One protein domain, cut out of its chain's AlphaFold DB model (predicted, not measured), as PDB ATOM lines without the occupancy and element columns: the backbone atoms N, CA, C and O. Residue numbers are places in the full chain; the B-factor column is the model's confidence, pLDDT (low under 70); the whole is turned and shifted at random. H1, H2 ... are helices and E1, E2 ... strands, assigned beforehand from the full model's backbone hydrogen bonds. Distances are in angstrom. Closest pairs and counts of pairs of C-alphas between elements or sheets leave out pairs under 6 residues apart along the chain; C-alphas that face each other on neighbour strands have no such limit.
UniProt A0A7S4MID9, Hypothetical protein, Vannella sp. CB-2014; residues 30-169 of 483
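Overview. This is residues 30 to 169 of the 483 residues of the protein "Hypothetical protein" of Vannella sp. CB-2014 (UniProt A0A7S4MID9). Helices H2, H3 and H4 form an up-and-down bundle, each running against the one before, with H1 beside H2 and H3. A small antiparallel sheet, ordered E1, E2, E3, sits near one end of H2, where the C-alphas of Cys 36 in E1 and Tyr 77 in H2 are 7.9 A apart, and residues 127 to 148 run back to it from little H5. The 140 printed residues follow the order E1 E2 H1 H2 H3 H4 H5 E3; the class is mostly helix, with under half of the residues in named elements. The whole is compact, radius of gyration of the C-alphas 16.2 A, spanning 49 by 37 by 24 A.

Arrangement. E1, residues 36 to 39, and E2, residues 44 to 47, are a hairpin, with N 37 and O 46 2.8 A apart. E2 also neighbours E3, residues 149 to 151, antiparallel, with N 151 and O 45 at 2.9 A. H1, residues 52 to 60, touches residues 67 to 70 of H2, residues 66 to 78, C-alphas of Phe 59 and His 67 closest at 6.8 A. H2 touches H4, residues 99 to 117, the same way at a shallow tilt of 18 degrees, C-alphas of Lys 68 and Leu 102 closest at 5.6 A. H3, residues 81 to 93, touches H2 with residues 83 to 87 alone, C-alphas of Ala 74 and Ile 84 closest at 6.5 A. Every O i to N i+4 pair is within hydrogen-bond range in H3 and H4, 4 of 5 in H1 and 8 of 9 in H2; H5, residues 123 to 126, is too short for one.

Along the chain. E1 begins at C-alpha 36 (-12.726, -0.664, -89.914). H3 measures 18.0 A; H4, 26.8 A, ends at C-alpha 117 (-8.619, 1.830, -72.669).

Size, cuts and confidence. The C-alphas farthest apart, Pro 96 and Gln 169, are 51.5 A apart. The printed part has no cut; H5 to E3 is a long link. The pLDDT is under 70 at residues 30 to 50, 96 and 135 to 169.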
ATOM      1  N   CYS A  30      -9.343  -7.446 -84.706       40.75
ATOM      2  CA  CYS A  30      -8.621  -6.872 -83.569       40.75
ATOM      3  C   CYS A  30      -7.221  -6.362 -83.958       40.75
ATOM      4  O   CYS A  30      -6.695  -5.462 -83.306       40.75
ATOM      5  N   GLU A  31      -6.631  -6.888 -85.036       44.91
ATOM      6  CA  GLU A  31      -5.339  -6.444 -85.574       44.91
ATOM      7  C   GLU A  31      -5.472  -5.247 -86.530       44.91
ATOM      8  O   GLU A  31      -4.475  -4.603 -86.853       44.91
ATOM      9  N   MET A  32      -6.694  -4.886 -86.947       50.56
ATOM     10  CA  MET A  32      -6.938  -3.828 -87.940       50.56
ATOM     11  C   MET A  32      -6.849  -2.393 -87.383       50.56
ATOM     12  O   MET A  32      -7.241  -1.455 -88.073       50.56
ATOM     13  N   LYS A  33      -6.316  -2.207 -86.162       53.41
ATOM     14  CA  LYS A  33      -5.941  -0.915 -85.535       53.41
ATOM     15  C   LYS A  33      -6.858   0.279 -85.885       53.41
ATOM     16  O   LYS A  33      -6.373   1.350 -86.217       53.41
ATOM     17  N   GLY A  34      -8.177   0.097 -85.827       53.22
ATOM     18  CA  GLY A  34      -9.136   1.192 -86.011       53.22
ATOM     19  C   GLY A  34      -9.596   1.474 -87.447       53.22
ATOM     20  O   GLY A  34     -10.590   2.170 -87.600       53.22
ATOM     21  N   ASN A  35      -9.021   0.874 -88.494       59.56
ATOM     22  CA  ASN A  35      -9.358   1.191 -89.899       59.56
ATOM     23  C   ASN A  35     -10.641   0.520 -90.421       59.56
ATOM     24  O   ASN A  35     -10.803   0.332 -91.630       59.56
ATOM     25  N   CYS A  36     -11.538   0.089 -89.531       62.75
ATOM     26  CA  CYS A  36     -12.726  -0.664 -89.914       62.75
ATOM     27  C   CYS A  36     -13.998  -0.165 -89.231       62.75
ATOM     28  O   CYS A  36     -14.044  -0.023 -88.011       62.75
ATOM     29  N   PHE A  37     -15.056   0.030 -90.014       59.19
ATOM     30  CA  PHE A  37     -16.401   0.337 -89.545       59.19
ATOM     31  C   PHE A  37     -17.281  -0.915 -89.642       59.19
ATOM     32  O   PHE A  37     -17.396  -1.502 -90.715       59.19
ATOM     33  N   TYR A  38     -17.909  -1.340 -88.544       56.34
ATOM     34  CA  TYR A  38     -18.816  -2.490 -88.552       56.34
ATOM     35  C   TYR A  38     -20.274  -2.034 -88.535       56.34
ATOM     36  O   TYR A  38     -20.770  -1.503 -87.541       56.34
ATOM     37  N   ASP A  39     -20.978  -2.278 -89.633       57.94
ATOM     38  CA  ASP A  39     -22.418  -2.091 -89.727       57.94
ATOM     39  C   ASP A  39     -23.127  -3.308 -89.140       57.94
ATOM     40  O   ASP A  39     -23.325  -4.330 -89.800       57.94
ATOM     41  N   ALA A  40     -23.522  -3.179 -87.875       46.59
ATOM     42  CA  ALA A  40     -24.208  -4.230 -87.139       46.59
ATOM     43  C   ALA A  40     -25.576  -4.608 -87.731       46.59
ATOM     44  O   ALA A  40     -26.013  -5.742 -87.543       46.59
ATOM     45  N   ASN A  41     -26.241  -3.699 -88.457       44.28
ATOM     46  CA  ASN A  41     -27.547  -3.980 -89.058       44.28
ATOM     47  C   ASN A  41     -27.409  -4.892 -90.279       44.28
ATOM     48  O   ASN A  41     -28.234  -5.780 -90.483       44.28
ATOM     49  N   ASN A  42     -26.363  -4.676 -91.078       53.94
ATOM     50  CA  ASN A  42     -26.122  -5.439 -92.303       53.94
ATOM     51  C   ASN A  42     -25.075  -6.551 -92.136       53.94
ATOM     52  O   ASN A  42     -24.910  -7.379 -93.031       53.94
ATOM     53  N   GLY A  43     -24.379  -6.589 -91.001       53.12
ATOM     54  CA  GLY A  43     -23.293  -7.525 -90.733       53.12
ATOM     55  C   GLY A  43     -22.046  -7.275 -91.580       53.12
ATOM     56  O   GLY A  43     -21.271  -8.204 -91.785       53.12
ATOM     57  N   ILE A  44     -21.858  -6.059 -92.102       60.19
ATOM     58  CA  ILE A  44     -20.772  -5.726 -93.032       60.19
ATOM     59  C   ILE A  44     -19.669  -4.989 -92.279       60.19
ATOM     60  O   ILE A  44     -19.929  -4.014 -91.580       60.19
ATOM     61  N   CYS A  45     -18.429  -5.437 -92.453       56.94
ATOM     62  CA  CYS A  45     -17.250  -4.684 -92.048       56.94
ATOM     63  C   CYS A  45     -16.748  -3.867 -93.245       56.94
ATOM     64  O   CYS A  45     -16.658  -4.383 -94.359       56.94
ATOM     65  N   TYR A  46     -16.441  -2.598 -93.036       61.16
ATOM     66  CA  TYR A  46     -15.947  -1.684 -94.052       61.16
ATOM     67  C   TYR A  46     -14.548  -1.244 -93.673       61.16
ATOM     68  O   TYR A  46     -14.375  -0.664 -92.610       61.16
ATOM     69  N   GLU A  47     -13.566  -1.484 -94.531       64.75
ATOM     70  CA  GLU A  47     -12.259  -0.849 -94.386       64.75
ATOM     71  C   GLU A  47     -12.352   0.579 -94.927       64.75
ATOM     72  O   GLU A  47     -12.936   0.805 -95.994       64.75
ATOM     73  N   TYR A  48     -11.804   1.543 -94.193       65.06
ATOM     74  CA  TYR A  48     -11.774   2.931 -94.628       65.06
ATOM     75  C   TYR A  48     -10.342   3.479 -94.564       65.06
ATOM     76  O   TYR A  48      -9.575   3.175 -93.654       65.06
ATOM     77  N   LEU A  49      -9.985   4.299 -95.555       65.69
ATOM     78  CA  LEU A  49      -8.722   5.032 -95.616       65.69
ATOM     79  C   LEU A  49      -9.056   6.518 -95.566       65.69
ATOM     80  O   LEU A  49      -9.632   7.056 -96.512       65.69
ATOM     81  N   LEU A  50      -8.717   7.176 -94.459       66.62
ATOM     82  CA  LEU A  50      -8.918   8.614 -94.310       66.62
ATOM     83  C   LEU A  50      -7.594   9.330 -94.517       66.62
ATOM     84  O   LEU A  50      -6.608   9.079 -93.829       66.62
ATOM     85  N   HIS A  51      -7.582  10.234 -95.486       77.25
ATOM     86  CA  HIS A  51      -6.459  11.122 -95.711       77.25
ATOM     87  C   HIS A  51      -6.617  12.347 -94.800       77.25
ATOM     88  O   HIS A  51      -7.607  13.070 -94.908       77.25
ATOM     89  N   TYR A  52      -5.653  12.569 -93.901       78.31
ATOM     90  CA  TYR A  52      -5.713  13.594 -92.848       78.31
ATOM     91  C   TYR A  52      -6.117  14.995 -93.367       78.31
ATOM     92  O   TYR A  52      -7.080  15.562 -92.849       78.31
ATOM     93  N   PRO A  53      -5.512  15.540 -94.448       81.12
ATOM     94  CA  PRO A  53      -5.952  16.810 -95.032       81.12
ATOM     95  C   PRO A  53      -7.415  16.820 -95.486       81.12
ATOM     96  O   PRO A  53      -8.123  17.791 -95.251       81.12
ATOM     97  N   THR A  54      -7.882  15.732 -96.103       81.19
ATOM     98  CA  THR A  54      -9.266  15.612 -96.588       81.19
ATOM     99  C   THR A  54     -10.256  15.655 -95.431       81.19
ATOM    100  O   THR A  54     -11.364  16.156 -95.576       81.19
ATOM    101  N   TYR A  55      -9.838  15.165 -94.269       82.44
ATOM    102  CA  TYR A  55     -10.649  15.169 -93.069       82.44
ATOM    103  C   TYR A  55     -10.844  16.566 -92.485       82.44
ATOM    104  O   TYR A  55     -11.963  16.951 -92.161       82.44
ATOM    105  N   LEU A  56      -9.767  17.348 -92.398       86.12
ATOM    106  CA  LEU A  56      -9.848  18.740 -91.955       86.12
ATOM    107  C   LEU A  56     -10.615  19.611 -92.952       86.12
ATOM    108  O   LEU A  56     -11.311  20.527 -92.532       86.12
ATOM    109  N   GLU A  57     -10.558  19.304 -94.252       84.69
ATOM    110  CA  GLU A  57     -11.388  19.989 -95.251       84.69
ATOM    111  C   GLU A  57     -12.893  19.816 -95.000       84.69
ATOM    112  O   GLU A  57     -13.650  20.731 -95.312       84.69
ATOM    113  N   ILE A  58     -13.340  18.714 -94.376       84.88
ATOM    114  CA  ILE A  58     -14.748  18.574 -93.959       84.88
ATOM    115  C   ILE A  58     -15.107  19.703 -92.992       84.88
ATOM    116  O   ILE A  58     -16.120  20.362 -93.189       84.88
ATOM    117  N   PHE A  59     -14.244  19.977 -92.008       83.12
ATOM    118  CA  PHE A  59     -14.459  21.016 -90.998       83.12
ATOM    119  C   PHE A  59     -14.188  22.445 -91.490       83.12
ATOM    120  O   PHE A  59     -14.447  23.399 -90.768       83.12
ATOM    121  N   LYS A  60     -13.678  22.626 -92.710       82.62
ATOM    122  CA  LYS A  60     -13.603  23.954 -93.343       82.62
ATOM    123  C   LYS A  60     -14.876  24.305 -94.112       82.62
ATOM    124  O   LYS A  60     -15.054  25.452 -94.523       82.62
ATOM    125  N   GLN A  61     -15.751  23.327 -94.347       80.62
ATOM    126  CA  GLN A  61     -17.047  23.543 -94.979       80.62
ATOM    127  C   GLN A  61     -18.081  24.021 -93.950       80.62
ATOM    128  O   GLN A  61     -17.862  23.985 -92.743       80.62
ATOM    129  N   CYS A  62     -19.234  24.494 -94.430       71.06
ATOM    130  CA  CYS A  62     -20.320  24.916 -93.546       71.06
ATOM    131  C   CYS A  62     -20.735  23.757 -92.615       71.06
ATOM    132  O   CYS A  62     -20.894  22.635 -93.111       71.06
ATOM    133  N   PRO A  63     -20.965  24.006 -91.306       73.31
ATOM    134  CA  PRO A  63     -21.404  22.973 -90.376       73.31
ATOM    135  C   PRO A  63     -22.639  22.237 -90.913       73.31
ATOM    136  O   PRO A  63     -23.658  22.845 -91.231       73.31
ATOM    137  N   ASP A  64     -22.531  20.916 -90.994       76.25
ATOM    138  CA  ASP A  64     -23.548  19.980 -91.486       76.25
ATOM    139  C   ASP A  64     -23.574  18.734 -90.583       76.25
ATOM    140  O   ASP A  64     -22.627  18.482 -89.831       76.25
ATOM    141  N   TYR A  65     -24.614  17.903 -90.672       75.44
ATOM    142  CA  TYR A  65     -24.779  16.681 -89.867       75.44
ATOM    143  C   TYR A  65     -23.592  15.707 -89.981       75.44
ATOM    144  O   TYR A  65     -23.340  14.907 -89.077       75.44
ATOM    145  N   ILE A  66     -22.838  15.801 -91.079       79.81
ATOM    146  CA  ILE A  66     -21.623  15.035 -91.354       79.81
ATOM    147  C   ILE A  66     -20.532  15.292 -90.306       79.81
ATOM    148  O   ILE A  66     -19.779  14.381 -89.972       79.81
ATOM    149  N   HIS A  67     -20.474  16.492 -89.732       87.88
ATOM    150  CA  HIS A  67     -19.425  16.879 -88.790       87.88
ATOM    151  C   HIS A  67     -19.479  16.075 -87.499       87.88
ATOM    152  O   HIS A  67     -18.435  15.742 -86.954       87.88
ATOM    153  N   LYS A  68     -20.675  15.690 -87.033       87.81
ATOM    154  CA  LYS A  68     -20.789  14.769 -85.895       87.81
ATOM    155  C   LYS A  68     -20.187  13.405 -86.229       87.81
ATOM    156  O   LYS A  68     -19.439  12.853 -85.434       87.81
ATOM    157  N   ALA A  69     -20.492  12.874 -87.415       84.31
ATOM    158  CA  ALA A  69     -19.940  11.599 -87.866       84.31
ATOM    159  C   ALA A  69     -18.421  11.674 -88.029       84.31
ATOM    160  O   ALA A  69     -17.727  10.726 -87.671       84.31
ATOM    161  N   ALA A  70     -17.909  12.814 -88.496       87.81
ATOM    162  CA  ALA A  70     -16.488  13.096 -88.475       87.81
ATOM    163  C   ALA A  70     -15.975  13.074 -87.022       87.81
ATOM    164  O   ALA A  70     -15.284  12.135 -86.670       87.81
ATOM    165  N   VAL A  71     -16.401  13.958 -86.116       91.31
ATOM    166  CA  VAL A  71     -15.944  13.940 -84.703       91.31
ATOM    167  C   VAL A  71     -15.911  12.522 -84.104       91.31
ATOM    168  O   VAL A  71     -14.895  12.116 -83.543       91.31
ATOM    169  N   HIS A  72     -16.967  11.733 -84.314       89.31
ATOM    170  CA  HIS A  72     -17.021  10.333 -83.904       89.31
ATOM    171  C   HIS A  72     -15.888   9.472 -84.482       89.31
ATOM    172  O   HIS A  72     -15.189   8.775 -83.749       89.31
ATOM    173  N   ILE A  73     -15.690   9.521 -85.802       86.38
ATOM    174  CA  ILE A  73     -14.626   8.796 -86.497       86.38
ATOM    175  C   ILE A  73     -13.245   9.196 -85.963       86.38
ATOM    176  O   ILE A  73     -12.438   8.315 -85.661       86.38
ATOM    177  N   ALA A  74     -12.989  10.498 -85.802       90.12
ATOM    178  CA  ALA A  74     -11.709  11.007 -85.314       90.12
ATOM    179  C   ALA A  74     -11.385  10.476 -83.918       90.12
ATOM    180  O   ALA A  74     -10.286   9.979 -83.680       90.12
ATOM    181  N   VAL A  75     -12.357  10.533 -83.009       90.81
ATOM    182  CA  VAL A  75     -12.135  10.171 -81.609       90.81
ATOM    183  C   VAL A  75     -12.140   8.660 -81.407       90.81
ATOM    184  O   VAL A  75     -11.242   8.120 -80.773       90.81
ATOM    185  N   VAL A  76     -13.142   7.950 -81.930       87.31
ATOM    186  CA  VAL A  76     -13.338   6.527 -81.610       87.31
ATOM    187  C   VAL A  76     -12.411   5.629 -82.415       87.31
ATOM    188  O   VAL A  76     -11.944   4.614 -81.885       87.31
ATOM    189  N   TYR A  77     -12.154   5.981 -83.676       83.50
ATOM    190  CA  TYR A  77     -11.466   5.083 -84.591       83.50
ATOM    191  C   TYR A  77     -10.075   5.551 -85.024       83.50
ATOM    192  O   TYR A  77      -9.188   4.705 -85.101       83.50
ATOM    193  N   ILE A  78      -9.869   6.848 -85.291       86.56
ATOM    194  CA  ILE A  78      -8.533   7.366 -85.643       86.56
ATOM    195  C   ILE A  78      -7.654   7.460 -84.390       86.56
ATOM    196  O   ILE A  78      -6.510   7.019 -84.427       86.56
ATOM    197  N   GLN A  79      -8.201   7.977 -83.283       88.75
ATOM    198  CA  GLN A  79      -7.507   8.113 -81.992       88.75
ATOM    199  C   GLN A  79      -6.213   8.947 -82.083       88.75
ATOM    200  O   GLN A  79      -5.228   8.663 -81.406       88.75
ATOM    201  N   ASP A  80      -6.214   9.971 -82.938       88.31
ATOM    202  CA  ASP A  80      -5.107  10.918 -83.094       88.31
ATOM    203  C   ASP A  80      -5.404  12.193 -82.291       88.31
ATOM    204  O   ASP A  80      -6.298  12.970 -82.640       88.31
ATOM    205  N   ASP A  81      -4.659  12.397 -81.204       91.31
ATOM    206  CA  ASP A  81      -4.803  13.556 -80.321       91.31
ATOM    207  C   ASP A  81      -4.594  14.887 -81.056       91.31
ATOM    208  O   ASP A  81      -5.319  15.846 -80.779       91.31
ATOM    209  N   ASP A  82      -3.660  14.952 -82.009       92.12
ATOM    210  CA  ASP A  82      -3.372  16.177 -82.761       92.12
ATOM    211  C   ASP A  82      -4.547  16.526 -83.679       92.12
ATOM    212  O   ASP A  82      -4.967  17.683 -83.756       92.12
ATOM    213  N   LEU A  83      -5.140  15.515 -84.322       90.19
ATOM    214  CA  LEU A  83      -6.354  15.687 -85.119       90.19
ATOM    215  C   LEU A  83      -7.534  16.154 -84.257       90.19
ATOM    216  O   LEU A  83      -8.250  17.076 -84.642       90.19
ATOM    217  N   ILE A  84      -7.750  15.527 -83.097       93.75
ATOM    218  CA  ILE A  84      -8.845  15.880 -82.180       93.75
ATOM    219  C   ILE A  84      -8.669  17.314 -81.665       93.75
ATOM    220  O   ILE A  84      -9.641  18.071 -81.606       93.75
ATOM    221  N   ASN A  85      -7.436  17.705 -81.329       94.00
ATOM    222  CA  ASN A  85      -7.101  19.066 -80.916       94.00
ATOM    223  C   ASN A  85      -7.367  20.081 -82.027       94.00
ATOM    224  O   ASN A  85      -7.959  21.125 -81.759       94.00
ATOM    225  N   GLU A  86      -6.994  19.769 -83.267       94.31
ATOM    226  CA  GLU A  86      -7.240  20.661 -84.399       94.31
ATOM    227  C   GLU A  86      -8.736  20.777 -84.721       94.31
ATOM    228  O   GLU A  86      -9.233  21.875 -84.958       94.31
ATOM    229  N   ILE A  87      -9.495  19.680 -84.639       92.75
ATOM    230  CA  ILE A  87     -10.959  19.708 -84.779       92.75
ATOM    231  C   ILE A  87     -11.584  20.591 -83.700       92.75
ATOM    232  O   ILE A  87     -12.419  21.441 -84.010       92.75
ATOM    233  N   LEU A  88     -11.176  20.431 -82.438       94.88
ATOM    234  CA  LEU A  88     -11.665  21.270 -81.345       94.88
ATOM    235  C   LEU A  88     -11.295  22.743 -81.569       94.88
ATOM    236  O   LEU A  88     -12.131  23.620 -81.352       94.88
ATOM    237  N   ARG A  89     -10.086  23.022 -82.074       95.00
ATOM    238  CA  ARG A  89      -9.642  24.372 -82.443       95.00
ATOM    239  C   ARG A  89     -10.552  24.991 -83.502       95.00
ATOM    240  O   ARG A  89     -11.007  26.117 -83.308       95.00
ATOM    241  N   ILE A  90     -10.865  24.259 -84.574       92.81
ATOM    242  CA  ILE A  90     -11.779  24.715 -85.634       92.81
ATOM    243  C   ILE A  90     -13.185  24.953 -85.065       92.81
ATOM    244  O   ILE A  90     -13.770  26.013 -85.292       92.81
ATOM    245  N   ILE A  91     -13.702  24.031 -84.247       92.19
ATOM    246  CA  ILE A  91     -15.015  24.170 -83.594       92.19
ATOM    247  C   ILE A  91     -15.077  25.429 -82.712       92.19
ATOM    248  O   ILE A  91     -16.091  26.121 -82.699       92.19
ATOM    249  N   CYS A  92     -14.016  25.749 -81.969       92.75
ATOM    250  CA  CYS A  92     -14.003  26.911 -81.080       92.75
ATOM    251  C   CYS A  92     -13.763  28.240 -81.813       92.75
ATOM    252  O   CYS A  92     -14.314  29.267 -81.411       92.75
ATOM    253  N   LEU A  93     -12.924  28.245 -82.853       91.88
ATOM    254  CA  LEU A  93     -12.459  29.479 -83.495       91.88
ATOM    255  C   LEU A  93     -13.200  29.830 -84.785       91.88
ATOM    256  O   LEU A  93     -13.347  31.012 -85.091       91.88
ATOM    257  N   GLU A  94     -13.652  28.836 -85.543       88.75
ATOM    258  CA  GLU A  94     -14.187  29.039 -86.892       88.75
ATOM    259  C   GLU A  94     -15.700  28.825 -86.960       88.75
ATOM    260  O   GLU A  94     -16.336  29.308 -87.893       88.75
ATOM    261  N   TYR A  95     -16.301  28.126 -85.987       84.69
ATOM    262  CA  TYR A  95     -17.731  27.803 -86.012       84.69
ATOM    263  C   TYR A  95     -18.511  28.788 -85.140       84.69
ATOM    264  O   TYR A  95     -18.506  28.669 -83.920       84.69
ATOM    265  N   PRO A  96     -19.237  29.757 -85.728       67.69
ATOM    266  CA  PRO A  96     -19.992  30.730 -84.940       67.69
ATOM    267  C   PRO A  96     -21.277  30.147 -84.322       67.69
ATOM    268  O   PRO A  96     -21.851  30.755 -83.418       67.69
ATOM    269  N   PHE A  97     -21.754  28.994 -84.812       71.19
ATOM    270  CA  PHE A  97     -23.011  28.356 -84.404       71.19
ATOM    271  C   PHE A  97     -22.901  26.822 -84.486       71.19
ATOM    272  O   PHE A  97     -22.003  26.296 -85.135       71.19
ATOM    273  N   TYR A  98     -23.845  26.101 -83.868       79.06
ATOM    274  CA  TYR A  98     -23.911  24.627 -83.898       79.06
ATOM    275  C   TYR A  98     -22.721  23.898 -83.238       79.06
ATOM    276  O   TYR A  98     -22.390  22.765 -83.579       79.06
ATOM    277  N   ILE A  99     -22.103  24.533 -82.241       89.81
ATOM    278  CA  ILE A  99     -20.984  23.973 -81.472       89.81
ATOM    279  C   ILE A  99     -21.462  22.867 -80.517       89.81
ATOM    280  O   ILE A  99     -20.859  21.797 -80.461       89.81
ATOM    281  N   ALA A 100     -22.564  23.101 -79.791       91.38
ATOM    282  CA  ALA A 100     -23.041  22.192 -78.740       91.38
ATOM    283  C   ALA A 100     -23.220  20.738 -79.222       91.38
ATOM    284  O   ALA A 100     -22.669  19.844 -78.586       91.38
ATOM    285  N   PRO A 101     -23.855  20.460 -80.380       90.75
ATOM    286  CA  PRO A 101     -24.031  19.086 -80.839       90.75
ATOM    287  C   PRO A 101     -22.713  18.377 -81.201       90.75
ATOM    288  O   PRO A 101     -22.653  17.150 -81.125       90.75
ATOM    289  N   LEU A 102     -21.677  19.121 -81.608       93.25
ATOM    290  CA  LEU A 102     -20.338  18.578 -81.870       93.25
ATOM    291  C   LEU A 102     -19.591  18.312 -80.563       93.25
ATOM    292  O   LEU A 102     -18.971  17.260 -80.426       93.25
ATOM    293  N   LEU A 103     -19.708  19.215 -79.585       95.06
ATOM    294  CA  LEU A 103     -19.165  19.012 -78.240       95.06
ATOM    295  C   LEU A 103     -19.836  17.830 -77.528       95.06
ATOM    296  O   LEU A 103     -19.141  17.069 -76.864       95.06
ATOM    297  N   CYS A 104     -21.144  17.615 -77.714       94.19
ATOM    298  CA  CYS A 104     -21.833  16.430 -77.201       94.19
ATOM    299  C   CYS A 104     -21.233  15.136 -77.766       94.19
ATOM    300  O   CYS A 104     -20.973  14.190 -77.019       94.19
ATOM    301  N   GLU A 105     -21.008  15.084 -79.084       94.38
ATOM    302  CA  GLU A 105     -20.411  13.909 -79.724       94.38
ATOM    303  C   GLU A 105     -18.973  13.695 -79.247       94.38
ATOM    304  O   GLU A 105     -18.622  12.578 -78.876       94.38
ATOM    305  N   LEU A 106     -18.173  14.764 -79.188       95.38
ATOM    306  CA  LEU A 106     -16.796  14.733 -78.701       95.38
ATOM    307  C   LEU A 106     -16.724  14.180 -77.272       95.38
ATOM    308  O   LEU A 106     -16.000  13.220 -77.022       95.38
ATOM    309  N   LEU A 107     -17.514  14.739 -76.349       95.62
ATOM    310  CA  LEU A 107     -17.581  14.307 -74.952       95.62
ATOM    311  C   LEU A 107     -18.017  12.841 -74.822       95.62
ATOM    312  O   LEU A 107     -17.399  12.078 -74.080       95.62
ATOM    313  N   THR A 108     -19.042  12.430 -75.571       93.19
ATOM    314  CA  THR A 108     -19.521  11.037 -75.579       93.19
ATOM    315  C   THR A 108     -18.420  10.081 -76.040       93.19
ATOM    316  O   THR A 108     -18.162   9.065 -75.390       93.19
ATOM    317  N   CYS A 109     -17.732  10.422 -77.132       93.94
ATOM    318  CA  CYS A 109     -16.684   9.588 -77.706       93.94
ATOM    319  C   CYS A 109     -15.447   9.498 -76.806       93.94
ATOM    320  O   CYS A 109     -14.907   8.407 -76.640       93.94
ATOM    321  N   LEU A 110     -15.021  10.610 -76.198       95.00
ATOM    322  CA  LEU A 110     -13.879  10.643 -75.280       95.00
ATOM    323  C   LEU A 110     -14.139   9.812 -74.019       95.00
ATOM    324  O   LEU A 110     -13.286   9.042 -73.588       95.00
ATOM    325  N   VAL A 111     -15.347   9.894 -73.454       93.81
ATOM    326  CA  VAL A 111     -15.751   9.061 -72.310       93.81
ATOM    327  C   VAL A 111     -15.739   7.580 -72.676       93.81
ATOM    328  O   VAL A 111     -15.241   6.758 -71.901       93.81
ATOM    329  N   TYR A 112     -16.258   7.227 -73.853       92.38
ATOM    330  CA  TYR A 112     -16.230   5.853 -74.345       92.38
ATOM    331  C   TYR A 112     -14.799   5.340 -74.553       92.38
ATOM    332  O   TYR A 112     -14.468   4.245 -74.097       92.38
ATOM    333  N   GLU A 113     -13.944   6.130 -75.203       92.56
ATOM    334  CA  GLU A 113     -12.542   5.798 -75.467       92.56
ATOM    335  C   GLU A 113     -11.774   5.584 -74.157       92.56
ATOM    336  O   GLU A 113     -11.208   4.505 -73.953       92.56
ATOM    337  N   LYS A 114     -11.878   6.530 -73.218       93.50
ATOM    338  CA  LYS A 114     -11.229   6.450 -71.905       93.50
ATOM    339  C   LYS A 114     -11.668   5.214 -71.129       93.50
ATOM    340  O   LYS A 114     -10.864   4.533 -70.494       93.50
ATOM    341  N   THR A 115     -12.956   4.898 -71.206       89.88
ATOM    342  CA  THR A 115     -13.516   3.701 -70.579       89.88
ATOM    343  C   THR A 115     -12.976   2.422 -71.221       89.88
ATOM    344  O   THR A 115     -12.659   1.456 -70.527       89.88
ATOM    345  N   LYS A 116     -12.866   2.399 -72.551       89.31
ATOM    346  CA  LYS A 116     -12.380   1.249 -73.318       89.31
ATOM    347  C   LYS A 116     -10.901   0.961 -73.046       89.31
ATOM    348  O   LYS A 116     -10.523  -0.208 -72.993       89.31
ATOM    349  N   THR A 117     -10.067   1.989 -72.897       88.50
ATOM    350  CA  THR A 117      -8.619   1.830 -72.669       88.50
ATOM    351  C   THR A 117      -8.268   1.483 -71.228       88.50
ATOM    352  O   THR A 117      -7.210   0.909 -70.963       88.50
ATOM    353  N   GLN A 118      -9.158   1.757 -70.277       87.06
ATOM    354  CA  GLN A 118      -8.908   1.490 -68.870       87.06
ATOM    355  C   GLN A 118      -9.049  -0.008 -68.536       87.06
ATOM    356  O   GLN A 118     -10.138  -0.527 -68.306       87.06
ATOM    357  N   HIS A 119      -7.915  -0.711 -68.443       79.25
ATOM    358  CA  HIS A 119      -7.840  -2.168 -68.221       79.25
ATOM    359  C   HIS A 119      -8.536  -2.688 -66.952       79.25
ATOM    360  O   HIS A 119      -8.828  -3.878 -66.853       79.25
ATOM    361  N   THR A 120      -8.793  -1.823 -65.970       78.38
ATOM    362  CA  THR A 120      -9.495  -2.191 -64.731       78.38
ATOM    363  C   THR A 120     -11.001  -2.348 -64.928       78.38
ATOM    364  O   THR A 120     -11.695  -2.826 -64.033       78.38
ATOM    365  N   ILE A 121     -11.523  -1.922 -66.077       80.88
ATOM    366  CA  ILE A 121     -12.948  -1.890 -66.354       80.88
ATOM    367  C   ILE A 121     -13.385  -3.193 -67.023       80.88
ATOM    368  O   ILE A 121     -12.833  -3.645 -68.022       80.88
ATOM    369  N   HIS A 122     -14.426  -3.805 -66.463       80.31
ATOM    370  CA  HIS A 122     -15.022  -5.018 -67.008       80.31
ATOM    371  C   HIS A 122     -15.594  -4.758 -68.413       80.31
ATOM    372  O   HIS A 122     -16.331  -3.797 -68.608       80.31
ATOM    373  N   SER A 123     -15.356  -5.645 -69.382       80.12
ATOM    374  CA  SER A 123     -15.830  -5.481 -70.772       80.12
ATOM    375  C   SER A 123     -17.345  -5.257 -70.890       80.12
ATOM    376  O   SER A 123     -17.803  -4.488 -71.728       80.12
ATOM    377  N   GLY A 124     -18.130  -5.871 -70.000       78.38
ATOM    378  CA  GLY A 124     -19.572  -5.631 -69.910       78.38
ATOM    379  C   GLY A 124     -19.949  -4.181 -69.568       78.38
ATOM    380  O   GLY A 124     -20.994  -3.724 -70.008       78.38
ATOM    381  N   PHE A 125     -19.108  -3.447 -68.834       80.81
ATOM    382  CA  PHE A 125     -19.338  -2.034 -68.517       80.81
ATOM    383  C   PHE A 125     -19.153  -1.141 -69.745       80.81
ATOM    384  O   PHE A 125     -19.971  -0.259 -69.980       80.81
ATOM    385  N   VAL A 126     -18.147  -1.425 -70.579       84.94
ATOM    386  CA  VAL A 126     -17.949  -0.725 -71.860       84.94
ATOM    387  C   VAL A 126     -19.190  -0.864 -72.753       84.94
ATOM    388  O   VAL A 126     -19.564   0.080 -73.437       84.94
ATOM    389  N   GLY A 127     -19.875  -2.013 -72.697       80.00
ATOM    390  CA  GLY A 127     -21.129  -2.248 -73.420       80.00
ATOM    391  C   GLY A 127     -22.354  -1.492 -72.887       80.00
ATOM    392  O   GLY A 127     -23.369  -1.455 -73.578       80.00
ATOM    393  N   LEU A 128     -22.285  -0.901 -71.687       80.62
ATOM    394  CA  LEU A 128     -23.356  -0.062 -71.131       80.62
ATOM    395  C   LEU A 128     -23.234   1.410 -71.535       80.62
ATOM    396  O   LEU A 128     -24.196   2.162 -71.387       80.62
ATOM    397  N   ILE A 129     -22.051   1.836 -71.978       82.56
ATOM    398  CA  ILE A 129     -21.747   3.248 -72.205       82.56
ATOM    399  C   ILE A 129     -22.067   3.618 -73.652       82.56
ATOM    400  O   ILE A 129     -21.731   2.861 -74.568       82.56
ATOM    401  N   PRO A 130     -22.709   4.776 -73.884       81.38
ATOM    402  CA  PRO A 130     -22.968   5.245 -75.235       81.38
ATOM    403  C   PRO A 130     -21.652   5.454 -75.985       81.38
ATOM    404  O   PRO A 130     -20.750   6.134 -75.507       81.38
ATOM    405  N   THR A 131     -21.558   4.884 -77.183       82.88
ATOM    406  CA  THR A 131     -20.397   5.074 -78.061       82.88
ATOM    407  C   THR A 131     -20.522   6.331 -78.917       82.88
ATOM    408  O   THR A 131     -19.525   6.822 -79.431       82.88
ATOM    409  N   THR A 132     -21.749   6.822 -79.119       84.50
ATOM    410  CA  THR A 132     -22.068   7.946 -80.002       84.50
ATOM    411  C   THR A 132     -23.413   8.571 -79.638       84.50
ATOM    412  O   THR A 132     -24.303   7.883 -79.131       84.50
ATOM    413  N   SER A 133     -23.581   9.861 -79.939       80.94
ATOM    414  CA  SER A 133     -24.878  10.557 -79.968       80.94
ATOM    415  C   SER A 133     -25.543  10.504 -81.355       80.94
ATOM    416  O   SER A 133     -26.662  10.993 -81.540       80.94
ATOM    417  N   LEU A 134     -24.866   9.921 -82.353       76.94
ATOM    418  CA  LEU A 134     -25.358   9.813 -83.721       76.94
ATOM    419  C   LEU A 134     -26.617   8.953 -83.811       76.94
ATOM    420  O   LEU A 134     -26.773   7.914 -83.167       76.94
ATOM    421  N   ARG A 135     -27.502   9.359 -84.723       65.88
ATOM    422  CA  ARG A 135     -28.559   8.478 -85.219       65.88
ATOM    423  C   ARG A 135     -27.942   7.373 -86.089       65.88
ATOM    424  O   ARG A 135     -26.854   7.569 -86.630       65.88
ATOM    425  N   PRO A 136     -28.620   6.221 -86.249       55.25
ATOM    426  CA  PRO A 136     -28.128   5.126 -87.077       55.25
ATOM    427  C   PRO A 136     -27.655   5.601 -88.460       55.25
ATOM    428  O   PRO A 136     -28.378   6.289 -89.177       55.25
ATOM    429  N   LEU A 137     -26.439   5.195 -88.837       49.47
ATOM    430  CA  LEU A 137     -25.711   5.654 -90.030       49.47
ATOM    431  C   LEU A 137     -26.359   5.314 -91.380       49.47
ATOM    432  O   LEU A 137     -25.860   5.766 -92.413       49.47
ATOM    433  N   SER A 138     -27.473   4.577 -91.396       52.75
ATOM    434  CA  SER A 138     -28.240   4.272 -92.611       52.75
ATOM    435  C   SER A 138     -28.663   5.522 -93.398       52.75
ATOM    436  O   SER A 138     -28.992   5.412 -94.573       52.75
ATOM    437  N   GLU A 139     -28.623   6.705 -92.781       51.59
ATOM    438  CA  GLU A 139     -28.976   7.988 -93.403       51.59
ATOM    439  C   GLU A 139     -27.765   8.778 -93.966       51.59
ATOM    440  O   GLU A 139     -27.956   9.695 -94.761       51.59
ATOM    441  N   CYS A 140     -26.513   8.426 -93.628       48.34
ATOM    442  CA  CYS A 140     -25.332   9.279 -93.889       48.34
ATOM    443  C   CYS A 140     -24.452   8.883 -95.095       48.34
ATOM    444  O   CYS A 140     -23.563   9.647 -95.472       48.34
ATOM    445  N   HIS A 141     -24.659   7.714 -95.710       53.59
ATOM    446  CA  HIS A 141     -23.682   7.117 -96.640       53.59
ATOM    447  C   HIS A 141     -23.507   7.869 -97.976       53.59
ATOM    448  O   HIS A 141     -22.469   7.745 -98.615       53.59
ATOM    449  N   ASN A 142     -24.485   8.672 -98.405       52.50
ATOM    450  CA  ASN A 142     -24.505   9.204 -99.774       52.50
ATOM    451  C   ASN A 142     -23.711  10.506 -99.994       52.50
ATOM    452  O   ASN A 142     -23.632  10.956-101.133       52.50
ATOM    453  N   ARG A 143     -23.159  11.147 -98.951       49.47
ATOM    454  CA  ARG A 143     -22.589  12.510 -99.071       49.47
ATOM    455  C   ARG A 143     -21.116  12.665 -98.712       49.47
ATOM    456  O   ARG A 143     -20.537  13.693 -99.021       49.47
ATOM    457  N   LEU A 144     -20.513  11.679 -98.062       53.16
ATOM    458  CA  LEU A 144     -19.220  11.862 -97.405       53.16
ATOM    459  C   LEU A 144     -17.996  11.707 -98.328       53.16
ATOM    460  O   LEU A 144     -16.882  11.845 -97.844       53.16
ATOM    461  N   GLU A 145     -18.171  11.365 -99.613       50.22
ATOM    462  CA  GLU A 145     -17.088  10.953-100.540       50.22
ATOM    463  C   GLU A 145     -16.108   9.907 -99.958       50.22
ATOM    464  O   GLU A 145     -15.068   9.607-100.544       50.22
ATOM    465  N   ILE A 146     -16.444   9.292 -98.822       50.84
ATOM    466  CA  ILE A 146     -15.666   8.214 -98.235       50.84
ATOM    467  C   ILE A 146     -15.846   7.018 -99.161       50.84
ATOM    468  O   ILE A 146     -16.960   6.526 -99.368       50.84
ATOM    469  N   VAL A 147     -14.737   6.536 -99.716       46.78
ATOM    470  CA  VAL A 147     -14.709   5.276-100.455       46.78
ATOM    471  C   VAL A 147     -14.855   4.149 -99.442       46.78
ATOM    472  O   VAL A 147     -13.890   3.636 -98.881       46.78
ATOM    473  N   VAL A 148     -16.105   3.799 -99.178       47.28
ATOM    474  CA  VAL A 148     -16.481   2.708 -98.295       47.28
ATOM    475  C   VAL A 148     -16.430   1.416 -99.109       47.28
ATOM    476  O   VAL A 148     -17.280   1.183 -99.971       47.28
ATOM    477  N   THR A 149     -15.428   0.568 -98.867       48.12
ATOM    478  CA  THR A 149     -15.336  -0.728 -99.555       48.12
ATOM    479  C   THR A 149     -15.965  -1.803 -98.670       48.12
ATOM    480  O   THR A 149     -15.397  -2.123 -97.624       48.12
ATOM    481  N   PRO A 150     -17.131  -2.373 -99.033       41.94
ATOM    482  CA  PRO A 150     -17.717  -3.458 -98.260       41.94
ATOM    483  C   PRO A 150     -16.791  -4.667 -98.319       41.94
ATOM    484  O   PRO A 150     -16.552  -5.223 -99.398       41.94
ATOM    485  N   LEU A 151     -16.305  -5.113 -97.162       43.69
ATOM    486  CA  LEU A 151     -15.596  -6.376 -97.072       43.69
ATOM    487  C   LEU A 151     -16.637  -7.497 -97.215       43.69
ATOM    488  O   LEU A 151     -17.387  -7.826 -96.295       43.69
ATOM    489  N   LYS A 152     -16.744  -8.055 -98.424       40.72
ATOM    490  CA  LYS A 152     -17.636  -9.186 -98.713       40.72
ATOM    491  C   LYS A 152     -17.049 -10.454 -98.088       40.72
ATOM    492  O   LYS A 152     -15.926 -10.818 -98.411       40.72
ATOM    493  N   GLY A 153     -17.826 -11.139 -97.245       41.53
ATOM    494  CA  GLY A 153     -17.445 -12.429 -96.644       41.53
ATOM    495  C   GLY A 153     -17.356 -12.444 -95.117       41.53
ATOM    496  O   GLY A 153     -17.116 -13.500 -94.542       41.53
ATOM    497  N   TYR A 154     -17.593 -11.322 -94.443       43.12
ATOM    498  CA  TYR A 154     -17.511 -11.229 -92.986       43.12
ATOM    499  C   TYR A 154     -18.922 -11.283 -92.397       43.12
ATOM    500  O   TYR A 154     -19.796 -10.544 -92.831       43.12
ATOM    501  N   PHE A 155     -19.157 -12.182 -91.441       40.75
ATOM    502  CA  PHE A 155     -20.395 -12.255 -90.665       40.75
ATOM    503  C   PHE A 155     -20.019 -12.381 -89.190       40.75
ATOM    504  O   PHE A 155     -19.282 -13.298 -88.824       40.75
ATOM    505  N   VAL A 156     -20.537 -11.499 -88.335       38.09
ATOM    506  CA  VAL A 156     -20.396 -11.642 -86.880       38.09
ATOM    507  C   VAL A 156     -21.644 -12.339 -86.354       38.09
ATOM    508  O   VAL A 156     -22.752 -11.814 -86.443       38.09
ATOM    509  N   TYR A 157     -21.474 -13.549 -85.826       37.53
ATOM    510  CA  TYR A 157     -22.534 -14.216 -85.076       37.53
ATOM    511  C   TYR A 157     -22.669 -13.568 -83.688       37.53
ATOM    512  O   TYR A 157     -21.658 -13.157 -83.122       37.53
ATOM    513  N   PRO A 158     -23.875 -13.520 -83.093       33.47
ATOM    514  CA  PRO A 158     -24.113 -12.963 -81.759       33.47
ATOM    515  C   PRO A 158     -23.622 -13.889 -80.626       33.47
ATOM    516  O   PRO A 158     -24.302 -14.091 -79.624       33.47
ATOM    517  N   SER A 159     -22.447 -14.499 -80.783       35.84
ATOM    518  CA  SER A 159     -21.758 -15.260 -79.742       35.84
ATOM    519  C   SER A 159     -20.396 -14.623 -79.464       35.84
ATOM    520  O   SER A 159     -19.832 -13.958 -80.329       35.84
ATOM    521  N   ASN A 160     -19.851 -14.824 -78.258       34.41
ATOM    522  CA  ASN A 160     -18.590 -14.238 -77.761       34.41
ATOM    523  C   ASN A 160     -17.319 -14.620 -78.563       34.41
ATOM    524  O   ASN A 160     -16.206 -14.507 -78.051       34.41
ATOM    525  N   ARG A 161     -17.452 -15.125 -79.794       36.28
ATOM    526  CA  ARG A 161     -16.353 -15.423 -80.711       36.28
ATOM    527  C   ARG A 161     -16.715 -14.985 -82.126       36.28
ATOM    528  O   ARG A 161     -17.648 -15.506 -82.732       36.28
ATOM    529  N   LEU A 162     -15.906 -14.078 -82.661       39.66
ATOM    530  CA  LEU A 162     -15.891 -13.708 -84.071       39.66
ATOM    531  C   LEU A 162     -15.404 -14.927 -84.873       39.66
ATOM    532  O   LEU A 162     -14.266 -15.361 -84.723       39.66
ATOM    533  N   ILE A 163     -16.281 -15.534 -85.677       40.44
ATOM    534  CA  ILE A 163     -15.911 -16.648 -86.561       40.44
ATOM    535  C   ILE A 163     -15.743 -16.086 -87.967       40.44
ATOM    536  O   ILE A 163     -16.722 -15.858 -88.676       40.44
ATOM    537  N   VAL A 164     -14.492 -15.894 -88.379       44.00
ATOM    538  CA  VAL A 164     -14.148 -15.482 -89.741       44.00
ATOM    539  C   VAL A 164     -14.260 -16.696 -90.661       44.00
ATOM    540  O   VAL A 164     -13.564 -17.696 -90.479       44.00
ATOM    541  N   LYS A 165     -15.159 -16.637 -91.646       42.81
ATOM    542  CA  LYS A 165     -15.205 -17.613 -92.739       42.81
ATOM    543  C   LYS A 165     -14.991 -16.885 -94.051       42.81
ATOM    544  O   LYS A 165     -15.874 -16.177 -94.512       42.81
ATOM    545  N   ASP A 166     -13.842 -17.118 -94.668       41.16
ATOM    546  CA  ASP A 166     -13.584 -16.713 -96.043       41.16
ATOM    547  C   ASP A 166     -14.460 -17.573 -96.972       41.16
ATOM    548  O   ASP A 166     -14.145 -18.729 -97.266       41.16
ATOM    549  N   VAL A 167     -15.649 -17.079 -97.335       43.03
ATOM    550  CA  VAL A 167     -16.570 -17.816 -98.210       43.03
ATOM    551  C   VAL A 167     -16.684 -17.103 -99.549       43.03
ATOM    552  O   VAL A 167     -17.400 -16.115 -99.696       43.03
ATOM    553  N   LYS A 168     -16.055 -17.692-100.570       39.69
ATOM    554  CA  LYS A 168     -16.140 -17.268-101.979       39.69
ATOM    555  C   LYS A 168     -17.546 -17.376-102.604       39.69
ATOM    556  O   LYS A 168     -17.693 -17.077-103.784       39.69
ATOM    557  N   GLN A 169     -18.582 -17.779-101.860       35.31
ATOM    558  CA  GLN A 169     -19.977 -17.793-102.320       35.31
ATOM    559  C   GLN A 169     -20.967 -17.567-101.161       35.31
ATOM    560  O   GLN A 169     -20.896 -18.275-100.156       35.31
TER     561      GLN A 169